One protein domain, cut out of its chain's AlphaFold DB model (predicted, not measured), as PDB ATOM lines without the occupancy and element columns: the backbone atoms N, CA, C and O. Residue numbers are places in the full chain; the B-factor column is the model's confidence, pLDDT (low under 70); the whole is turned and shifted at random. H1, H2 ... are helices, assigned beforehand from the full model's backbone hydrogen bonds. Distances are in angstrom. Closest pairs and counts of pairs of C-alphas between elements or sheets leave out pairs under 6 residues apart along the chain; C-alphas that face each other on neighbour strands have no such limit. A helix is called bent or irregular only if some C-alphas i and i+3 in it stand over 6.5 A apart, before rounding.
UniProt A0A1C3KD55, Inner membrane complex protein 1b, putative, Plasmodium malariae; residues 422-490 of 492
ATOM      1  N   GLU A 422     -39.799  25.559  35.465       82.50
ATOM      2  CA  GLU A 422     -40.041  26.493  34.354       82.50
ATOM      3  C   GLU A 422     -38.736  27.083  33.799       82.50
ATOM      4  O   GLU A 422     -38.541  27.129  32.587       82.50
ATOM      5  N   ILE A 423     -37.765  27.420  34.658       85.75
ATOM      6  CA  ILE A 423     -36.458  27.915  34.192       85.75
ATOM      7  C   ILE A 423     -35.731  26.880  33.320       85.75
ATOM      8  O   ILE A 423     -35.161  27.218  32.284       85.75
ATOM      9  N   THR A 424     -35.806  25.600  33.695       86.38
ATOM     10  CA  THR A 424     -35.209  24.486  32.951       86.38
ATOM     11  C   THR A 424     -35.975  24.214  31.656       86.38
ATOM     12  O   THR A 424     -35.373  23.845  30.649       86.38
ATOM     13  N   HIS A 425     -37.293  24.425  31.639       84.75
ATOM     14  CA  HIS A 425     -38.103  24.364  30.425       84.75
ATOM     15  C   HIS A 425     -37.712  25.473  29.433       84.75
ATOM     16  O   HIS A 425     -37.404  25.165  28.280       84.75
ATOM     17  N   LEU A 426     -37.610  26.726  29.886       86.44
ATOM     18  CA  LEU A 426     -37.199  27.868  29.060       86.44
ATOM     19  C   LEU A 426     -35.758  27.727  28.535       86.44
ATOM     20  O   LEU A 426     -35.508  28.000  27.362       86.44
ATOM     21  N   GLN A 427     -34.827  27.223  29.354       87.19
ATOM     22  CA  GLN A 427     -33.464  26.881  28.919       87.19
ATOM     23  C   GLN A 427     -33.464  25.804  27.828       87.19
ATOM     24  O   GLN A 427     -32.825  25.970  26.791       87.19
ATOM     25  N   ASN A 428     -34.218  24.715  28.016       87.50
ATOM     26  CA  ASN A 428     -34.341  23.662  27.007       87.50
ATOM     27  C   ASN A 428     -35.004  24.160  25.714       87.50
ATOM     28  O   ASN A 428     -34.631  23.704  24.636       87.50
ATOM     29  N   LYS A 429     -35.961  25.091  25.809       84.88
ATOM     30  CA  LYS A 429     -36.585  25.740  24.650       84.88
ATOM     31  C   LYS A 429     -35.564  26.569  23.865       84.88
ATOM     32  O   LYS A 429     -35.511  26.450  22.648       84.88
ATOM     33  N   TRP A 430     -34.715  27.331  24.558       83.56
ATOM     34  CA  TRP A 430     -33.638  28.115  23.942       83.56
ATOM     35  C   TRP A 430     -32.582  27.232  23.257       83.56
ATOM     36  O   TRP A 430     -32.231  27.483  22.110       83.56
ATOM     37  N   ILE A 431     -32.136  26.153  23.914       85.69
ATOM     38  CA  ILE A 431     -31.126  25.220  23.372       85.69
ATOM     39  C   ILE A 431     -31.633  24.454  22.137       85.69
ATOM     40  O   ILE A 431     -30.846  24.124  21.253       85.69
ATOM     41  N   LYS A 432     -32.932  24.133  22.078       83.06
ATOM     42  CA  LYS A 432     -33.528  23.323  20.999       83.06
ATOM     43  C   LYS A 432     -34.014  24.130  19.792       83.06
ATOM     44  O   LYS A 432     -34.461  23.522  18.823       83.06
ATOM     45  N   GLN A 433     -33.981  25.460  19.843       81.50
ATOM     46  CA  GLN A 433     -34.472  26.297  18.750       81.50
ATOM     47  C   GLN A 433     -33.438  26.400  17.620       81.50
ATOM     48  O   GLN A 433     -32.242  26.553  17.861       81.50
ATOM     49  N   GLU A 434     -33.910  26.347  16.372       83.50
ATOM     50  CA  GLU A 434     -33.087  26.604  15.187       83.50
ATOM     51  C   GLU A 434     -32.413  27.979  15.283       83.50
ATOM     52  O   GLU A 434     -33.055  28.978  15.621       83.50
ATOM     53  N   THR A 435     -31.127  28.055  14.930       79.06
ATOM     54  CA  THR A 435     -30.323  29.287  15.038       79.06
ATOM     55  C   THR A 435     -30.880  30.451  14.216       79.06
ATOM     56  O   THR A 435     -30.728  31.609  14.599       79.06
ATOM     57  N   THR A 436     -31.593  30.145  13.132       81.94
ATOM     58  CA  THR A 436     -32.327  31.088  12.275       81.94
ATOM     59  C   THR A 436     -33.523  31.744  12.971       81.94
ATOM     60  O   THR A 436     -33.865  32.875  12.637       81.94
ATOM     61  N   ARG A 437     -34.140  31.071  13.954       80.75
ATOM     62  CA  ARG A 437     -35.322  31.543  14.700       80.75
ATOM     63  C   ARG A 437     -35.003  32.023  16.113       80.75
ATOM     64  O   ARG A 437     -35.915  32.389  16.847       80.75
ATOM     65  N   ILE A 438     -33.733  32.059  16.521       79.19
ATOM     66  CA  ILE A 438     -33.320  32.610  17.824       79.19
ATOM     67  C   ILE A 438     -33.832  34.050  18.073       79.19
ATOM     68  O   ILE A 438     -34.216  34.323  19.209       79.19
ATOM     69  N   PRO A 439     -33.920  34.968  17.085       82.44
ATOM     70  CA  PRO A 439     -34.496  36.298  17.315       82.44
ATOM     71  C   PRO A 439     -35.945  36.272  17.831       82.44
ATOM     72  O   PRO A 439     -36.322  37.127  18.627       82.44
ATOM     73  N   GLU A 440     -36.736  35.264  17.448       76.44
ATOM     74  CA  GLU A 440     -38.132  35.089  17.879       76.44
ATOM     75  C   GLU A 440     -38.243  34.679  19.362       76.44
ATOM     76  O   GLU A 440     -39.279  34.895  19.989       76.44
ATOM     77  N   LEU A 441     -37.176  34.122  19.958       76.06
ATOM     78  CA  LEU A 441     -37.115  33.824  21.396       76.06
ATOM     79  C   LEU A 441     -36.892  35.060  22.265       76.06
ATOM     80  O   LEU A 441     -37.155  34.990  23.458       76.06
ATOM     81  N   TYR A 442     -36.427  36.179  21.709       82.19
ATOM     82  CA  TYR A 442     -36.244  37.420  22.467       82.19
ATOM     83  C   TYR A 442     -37.506  38.302  22.478       82.19
ATOM     84  O   TYR A 442     -37.428  39.503  22.730       82.19
ATOM     85  N   GLU A 443     -38.681  37.705  22.242       85.88
ATOM     86  CA  GLU A 443     -39.971  38.338  22.519       85.88
ATOM     87  C   GLU A 443     -40.088  38.706  24.011       85.88
ATOM     88  O   GLU A 443     -39.677  37.944  24.891       85.88
ATOM     89  N   GLU A 444     -40.736  39.837  24.304       83.25
ATOM     90  CA  GLU A 444     -40.992  40.335  25.666       83.25
ATOM     91  C   GLU A 444     -41.599  39.250  26.577       83.25
ATOM     92  O   GLU A 444     -41.152  39.053  27.705       83.25
ATOM     93  N   LYS A 445     -42.507  38.427  26.030       81.62
ATOM     94  CA  LYS A 445     -43.143  37.295  26.727       81.62
ATOM     95  C   LYS A 445     -42.148  36.258  27.259       81.62
ATOM     96  O   LYS A 445     -42.369  35.699  28.331       81.62
ATOM     97  N   PHE A 446     -41.074  35.964  26.521       85.25
ATOM     98  CA  PHE A 446     -40.053  35.004  26.956       85.25
ATOM     99  C   PHE A 446     -39.128  35.618  28.007       85.25
ATOM    100  O   PHE A 446     -38.748  34.936  28.959       85.25
ATOM    101  N   LEU A 447     -38.803  36.908  27.872       86.00
ATOM    102  CA  LEU A 447     -38.009  37.643  28.858       86.00
ATOM    103  C   LEU A 447     -38.753  37.773  30.195       86.00
ATOM    104  O   LEU A 447     -38.161  37.517  31.245       86.00
ATOM    105  N   ASP A 448     -40.053  38.067  30.162       85.38
ATOM    106  CA  ASP A 448     -40.906  38.097  31.352       85.38
ATOM    107  C   ASP A 448     -41.081  36.709  31.972       85.38
ATOM    108  O   ASP A 448     -40.949  36.565  33.188       85.38
ATOM    109  N   ALA A 449     -41.306  35.662  31.169       84.38
ATOM    110  CA  ALA A 449     -41.352  34.286  31.669       84.38
ATOM    111  C   ALA A 449     -40.028  33.881  32.343       84.38
ATOM    112  O   ALA A 449     -40.040  33.315  33.435       84.38
ATOM    113  N   ASN A 450     -38.884  34.239  31.751       86.81
ATOM    114  CA  ASN A 450     -37.557  33.981  32.309       86.81
ATOM    115  C   ASN A 450     -37.353  34.737  33.634       86.81
ATOM    116  O   ASN A 450     -37.015  34.127  34.650       86.81
ATOM    117  N   ARG A 451     -37.660  36.041  33.665       85.62
ATOM    118  CA  ARG A 451     -37.597  36.875  34.874       85.62
ATOM    119  C   ARG A 451     -38.487  36.332  35.994       85.62
ATOM    120  O   ARG A 451     -38.045  36.270  37.141       85.62
ATOM    121  N   ASN A 452     -39.708  35.910  35.666       83.75
ATOM    122  CA  ASN A 452     -40.650  35.323  36.615       83.75
ATOM    123  C   ASN A 452     -40.173  33.955  37.120       83.75
ATOM    124  O   ASN A 452     -40.230  33.706  38.322       83.75
ATOM    125  N   ALA A 453     -39.630  33.096  36.253       84.00
ATOM    126  CA  ALA A 453     -39.060  31.811  36.651       84.00
ATOM    127  C   ALA A 453     -37.846  31.985  37.584       84.00
ATOM    128  O   ALA A 453     -37.776  31.335  38.627       84.00
ATOM    129  N   VAL A 454     -36.931  32.912  37.271       85.62
ATOM    130  CA  VAL A 454     -35.791  33.261  38.140       85.62
ATOM    131  C   VAL A 454     -36.266  33.817  39.488       85.62
ATOM    132  O   VAL A 454     -35.736  33.425  40.527       85.62
ATOM    133  N   PHE A 455     -37.286  34.680  39.498       83.81
ATOM    134  CA  PHE A 455     -37.886  35.204  40.728       83.81
ATOM    135  C   PHE A 455     -38.565  34.109  41.569       83.81
ATOM    136  O   PHE A 455     -38.427  34.083  42.792       83.81
ATOM    137  N   ASN A 456     -39.263  33.167  40.934       78.62
ATOM    138  CA  ASN A 456     -39.902  32.043  41.618       78.62
ATOM    139  C   ASN A 456     -38.860  31.078  42.220       78.62
ATOM    140  O   ASN A 456     -39.030  30.642  43.357       78.62
ATOM    141  N   LEU A 457     -37.740  30.812  41.528       78.81
ATOM    142  CA  LEU A 457     -36.623  30.052  42.110       78.81
ATOM    143  C   LEU A 457     -35.967  30.783  43.290       78.81
ATOM    144  O   LEU A 457     -35.654  30.150  44.297       78.81
ATOM    145  N   SER A 458     -35.736  32.094  43.174       80.19
ATOM    146  CA  SER A 458     -35.014  32.854  44.203       80.19
ATOM    147  C   SER A 458     -35.830  33.085  45.475       80.19
ATOM    148  O   SER A 458     -35.250  33.210  46.552       80.19
ATOM    149  N   THR A 459     -37.160  33.122  45.372       73.56
ATOM    150  CA  THR A 459     -38.045  33.387  46.518       73.56
ATOM    151  C   THR A 459     -38.401  32.145  47.334       73.56
ATOM    152  O   THR A 459     -38.779  32.300  48.490       73.56
ATOM    153  N   GLN A 460     -38.277  30.931  46.777       63.34
ATOM    154  CA  GLN A 460     -38.591  29.643  47.434       63.34
ATOM    155  C   GLN A 460     -40.005  29.525  48.049       63.34
ATOM    156  O   GLN A 460     -40.290  28.565  48.764       63.34
ATOM    157  N   ILE A 461     -40.915  30.460  47.761       60.50
ATOM    158  CA  ILE A 461     -42.300  30.408  48.232       60.50
ATOM    159  C   ILE A 461     -43.038  29.359  47.389       60.50
ATOM    160  O   ILE A 461     -43.147  29.547  46.173       60.50
ATOM    161  N   PRO A 462     -43.576  28.278  47.986       54.31
ATOM    162  CA  PRO A 462     -44.382  27.321  47.248       54.31
ATOM    163  C   PRO A 462     -45.696  27.995  46.843       54.31
ATOM    164  O   PRO A 462     -46.596  28.170  47.662       54.31
ATOM    165  N   ARG A 463     -45.806  28.391  45.573       55.75
ATOM    166  CA  ARG A 463     -47.101  28.725  44.977       55.75
ATOM    167  C   ARG A 463     -47.762  27.435  44.527       55.75
ATOM    168  O   ARG A 463     -47.127  26.610  43.869       55.75
ATOM    169  N   GLU A 464     -49.032  27.279  44.867       54.34
ATOM    170  CA  GLU A 464     -49.849  26.202  44.326       54.34
ATOM    171  C   GLU A 464     -49.903  26.341  42.797       54.34
ATOM    172  O   GLU A 464     -50.013  27.443  42.252       54.34
ATOM    173  N   ALA A 465     -49.745  25.224  42.086       54.09
ATOM    174  CA  ALA A 465     -49.829  25.229  40.635       54.09
ATOM    175  C   ALA A 465     -51.305  25.303  40.233       54.09
ATOM    176  O   ALA A 465     -51.996  24.285  40.217       54.09
ATOM    177  N   GLU A 466     -51.785  26.502  39.906       53.53
ATOM    178  CA  GLU A 466     -53.100  26.701  39.297       53.53
ATOM    179  C   GLU A 466     -53.103  26.095  37.883       53.53
ATOM    180  O   GLU A 466     -52.727  26.723  36.893       53.53
ATOM    181  N   ILE A 467     -53.483  24.818  37.785       56.75
ATOM    182  CA  ILE A 467     -53.586  24.116  36.503       56.75
ATOM    183  C   ILE A 467     -54.816  24.646  35.764       56.75
ATOM    184  O   ILE A 467     -55.953  24.402  36.175       56.75
ATOM    185  N   GLU A 468     -54.609  25.333  34.638       61.78
ATOM    186  CA  GLU A 468     -55.718  25.788  33.797       61.78
ATOM    187  C   GLU A 468     -56.623  24.612  33.387       61.78
ATOM    188  O   GLU A 468     -56.150  23.549  32.973       61.78
ATOM    189  N   ALA A 469     -57.944  24.823  33.375       57.88
ATOM    190  CA  ALA A 469     -58.918  23.794  32.989       57.88
ATOM    191  C   ALA A 469     -58.656  23.180  31.590       57.88
ATOM    192  O   ALA A 469     -58.982  22.019  31.338       57.88
ATOM    193  N   LYS A 470     -58.010  23.932  30.686       58.06
ATOM    194  CA  LYS A 470     -57.564  23.445  29.370       58.06
ATOM    195  C   LYS A 470     -56.447  22.398  29.473       58.06
ATOM    196  O   LYS A 470     -56.464  21.426  28.720       58.06
ATOM    197  N   GLN A 471     -55.509  22.572  30.404       63.03
ATOM    198  CA  GLN A 471     -54.423  21.622  30.659       63.03
ATOM    199  C   GLN A 471     -54.966  20.343  31.312       63.03
ATOM    200  O   GLN A 471     -54.618  19.247  30.877       63.03
ATOM    201  N   MET A 472     -55.903  20.469  32.262       62.88
ATOM    202  CA  MET A 472     -56.634  19.328  32.839       62.88
ATOM    203  C   MET A 472     -57.314  18.476  31.756       62.88
ATOM    204  O   MET A 472     -57.128  17.261  31.714       62.88
ATOM    205  N   PHE A 473     -58.037  19.108  30.824       65.94
ATOM    206  CA  PHE A 473     -58.692  18.407  29.715       65.94
ATOM    207  C   PHE A 473     -57.697  17.713  28.767       65.94
ATOM    208  O   PHE A 473     -57.948  16.601  28.301       65.94
ATOM    209  N   GLN A 474     -56.539  18.330  28.501       67.56
ATOM    210  CA  GLN A 474     -55.480  17.701  27.706       67.56
ATOM    211  C   GLN A 474     -54.836  16.507  28.423       67.56
ATOM    212  O   GLN A 474     -54.595  15.489  27.774       67.56
ATOM    213  N   MET A 475     -54.605  16.592  29.739       67.12
ATOM    214  CA  MET A 475     -54.102  15.459  30.524       67.12
ATOM    215  C   MET A 475     -55.100  14.300  30.549       67.12
ATOM    216  O   MET A 475     -54.696  13.171  30.282       67.12
ATOM    217  N   GLN A 476     -56.394  14.569  30.763       72.50
ATOM    218  CA  GLN A 476     -57.437  13.538  30.701       72.50
ATOM    219  C   GLN A 476     -57.426  12.828  29.338       72.50
ATOM    220  O   GLN A 476     -57.258  11.614  29.268       72.50
ATOM    221  N   LYS A 477     -57.428  13.595  28.239       71.62
ATOM    222  CA  LYS A 477     -57.367  13.054  26.872       71.62
ATOM    223  C   LYS A 477     -56.090  12.245  26.581       71.62
ATOM    224  O   LYS A 477     -56.092  11.412  25.673       71.62
ATOM    225  N   GLN A 478     -54.988  12.485  27.298       67.38
ATOM    226  CA  GLN A 478     -53.780  11.655  27.216       67.38
ATOM    227  C   GLN A 478     -53.866  10.387  28.079       67.38
ATOM    228  O   GLN A 478     -53.358   9.350  27.652       67.38
ATOM    229  N   MET A 479     -54.514  10.445  29.245       64.81
ATOM    230  CA  MET A 479     -54.793   9.274  30.084       64.81
ATOM    231  C   MET A 479     -55.694   8.282  29.343       64.81
ATOM    232  O   MET A 479     -55.284   7.141  29.136       64.81
ATOM    233  N   ASP A 480     -56.825   8.748  28.805       69.81
ATOM    234  CA  ASP A 480     -57.783   7.921  28.055       69.81
ATOM    235  C   ASP A 480     -57.106   7.210  26.859       69.81
ATOM    236  O   ASP A 480     -57.330   6.027  26.594       69.81
ATOM    237  N   LYS A 481     -56.197   7.907  26.157       65.69
ATOM    238  CA  LYS A 481     -55.388   7.328  25.066       65.69
ATOM    239  C   LYS A 481     -54.401   6.256  25.539       65.69
ATOM    240  O   LYS A 481     -54.171   5.287  24.818       65.69
ATOM    241  N   ARG A 482     -53.790   6.419  26.717       55.78
ATOM    242  CA  ARG A 482     -52.881   5.409  27.290       55.78
ATOM    243  C   ARG A 482     -53.644   4.161  27.722       55.78
ATOM    244  O   ARG A 482     -53.151   3.058  27.494       55.78
ATOM    245  N   GLU A 483     -54.840   4.316  28.283       58.81
ATOM    246  CA  GLU A 483     -55.696   3.189  28.663       58.81
ATOM    247  C   GLU A 483     -56.137   2.376  27.438       58.81
ATOM    248  O   GLU A 483     -55.930   1.163  27.415       58.81
ATOM    249  N   LEU A 484     -56.606   3.036  26.371       57.09
ATOM    250  CA  LEU A 484     -56.948   2.381  25.099       57.09
ATOM    251  C   LEU A 484     -55.770   1.586  24.505       57.09
ATOM    252  O   LEU A 484     -55.933   0.420  24.136       57.09
ATOM    253  N   ASN A 485     -54.564   2.162  24.487       55.25
ATOM    254  CA  ASN A 485     -53.368   1.459  24.007       55.25
ATOM    255  C   ASN A 485     -52.978   0.270  24.910       55.25
ATOM    256  O   ASN A 485     -52.521  -0.759  24.413       55.25
ATOM    257  N   THR A 486     -53.199   0.375  26.225       54.47
ATOM    258  CA  THR A 486     -52.911  -0.697  27.200       54.47
ATOM    259  C   THR A 486     -53.908  -1.859  27.106       54.47
ATOM    260  O   THR A 486     -53.565  -2.996  27.431       54.47
ATOM    261  N   ILE A 487     -55.138  -1.593  26.654       56.34
ATOM    262  CA  ILE A 487     -56.150  -2.620  26.372       56.34
ATOM    263  C   ILE A 487     -55.837  -3.326  25.042       56.34
ATOM    264  O   ILE A 487     -55.889  -4.553  24.983       56.34
ATOM    265  N   SER A 488     -55.436  -2.574  24.009       51.78
ATOM    266  CA  SER A 488     -55.027  -3.127  22.707       51.78
ATOM    267  C   SER A 488     -53.820  -4.072  22.824       51.78
ATOM    268  O   SER A 488     -53.857  -5.201  22.338       51.78
ATOM    269  N   GLY A 489     -52.789  -3.679  23.585       48.59
ATOM    270  CA  GLY A 489     -51.588  -4.492  23.833       48.59
ATOM    271  C   GLY A 489     -51.775  -5.733  24.723       48.59
ATOM    272  O   GLY A 489     -50.783  -6.323  25.139       48.59
ATOM    273  N   LYS A 490     -53.016  -6.110  25.064       49.75
ATOM    274  CA  LYS A 490     -53.365  -7.367  25.761       49.75
ATOM    275  C   LYS A 490     -54.189  -8.334  24.903       49.75
ATOM    276  O   LYS A 490     -54.609  -9.374  25.408       49.75
TER     277      LYS A 490
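This is residues 422 to 490 of the 492 residues of the protein "Inner membrane complex protein 1b, putative" of Plasmodium malariae (UniProt A0A1C3KD55). Three helices, H1, H2 and H3, fold back into a small body, and a long arm, residues 458 to 490 with H4, sticks out from it. The printed part has 69 residues with four named helices, H1 to H4 in order, no named strand: all helix. It is extended, radius of gyration of the C-alphas 17.4 A, spans 47 by 37 by 18 A.

Start at H1, residues 422 to 432; it touches H3, residues 444 to 459, opposite ways at a steep tilt of 43 degrees, closest C-alphas Ile 423 and Ala 453, 5.3 A. H2, residues 435 to 441, is close to H1 but not clearly touching, closest C-alphas Trp 430 and Leu 441, 7.2 A. H2 is irregular, C-alphas 436 and 439 being 7.6 A apart, and meets H3 only through their link. H4, residues 469 to 488, is apart from H1, H2 and H3. In H1 and H3 every O i to N i+4 pair is within hydrogen-bond range, in H4 15 of 16, in H2 0 of 3, with 2 of 4 O i to N i+3.

Find C-alpha 422 at (-40.041, 26.493, 34.354), where H1 begins; H3 runs 22.2 A, and H4 29.1 A to C-alpha 488 at (-55.027, -3.127, 22.707).

The farthest C-alphas, Glu 444 and Lys 490, are 49.3 A apart. The printed part has no cut; no link is long. Look for pLDDT under 70 in residues 460 to 475 and 478 to 490.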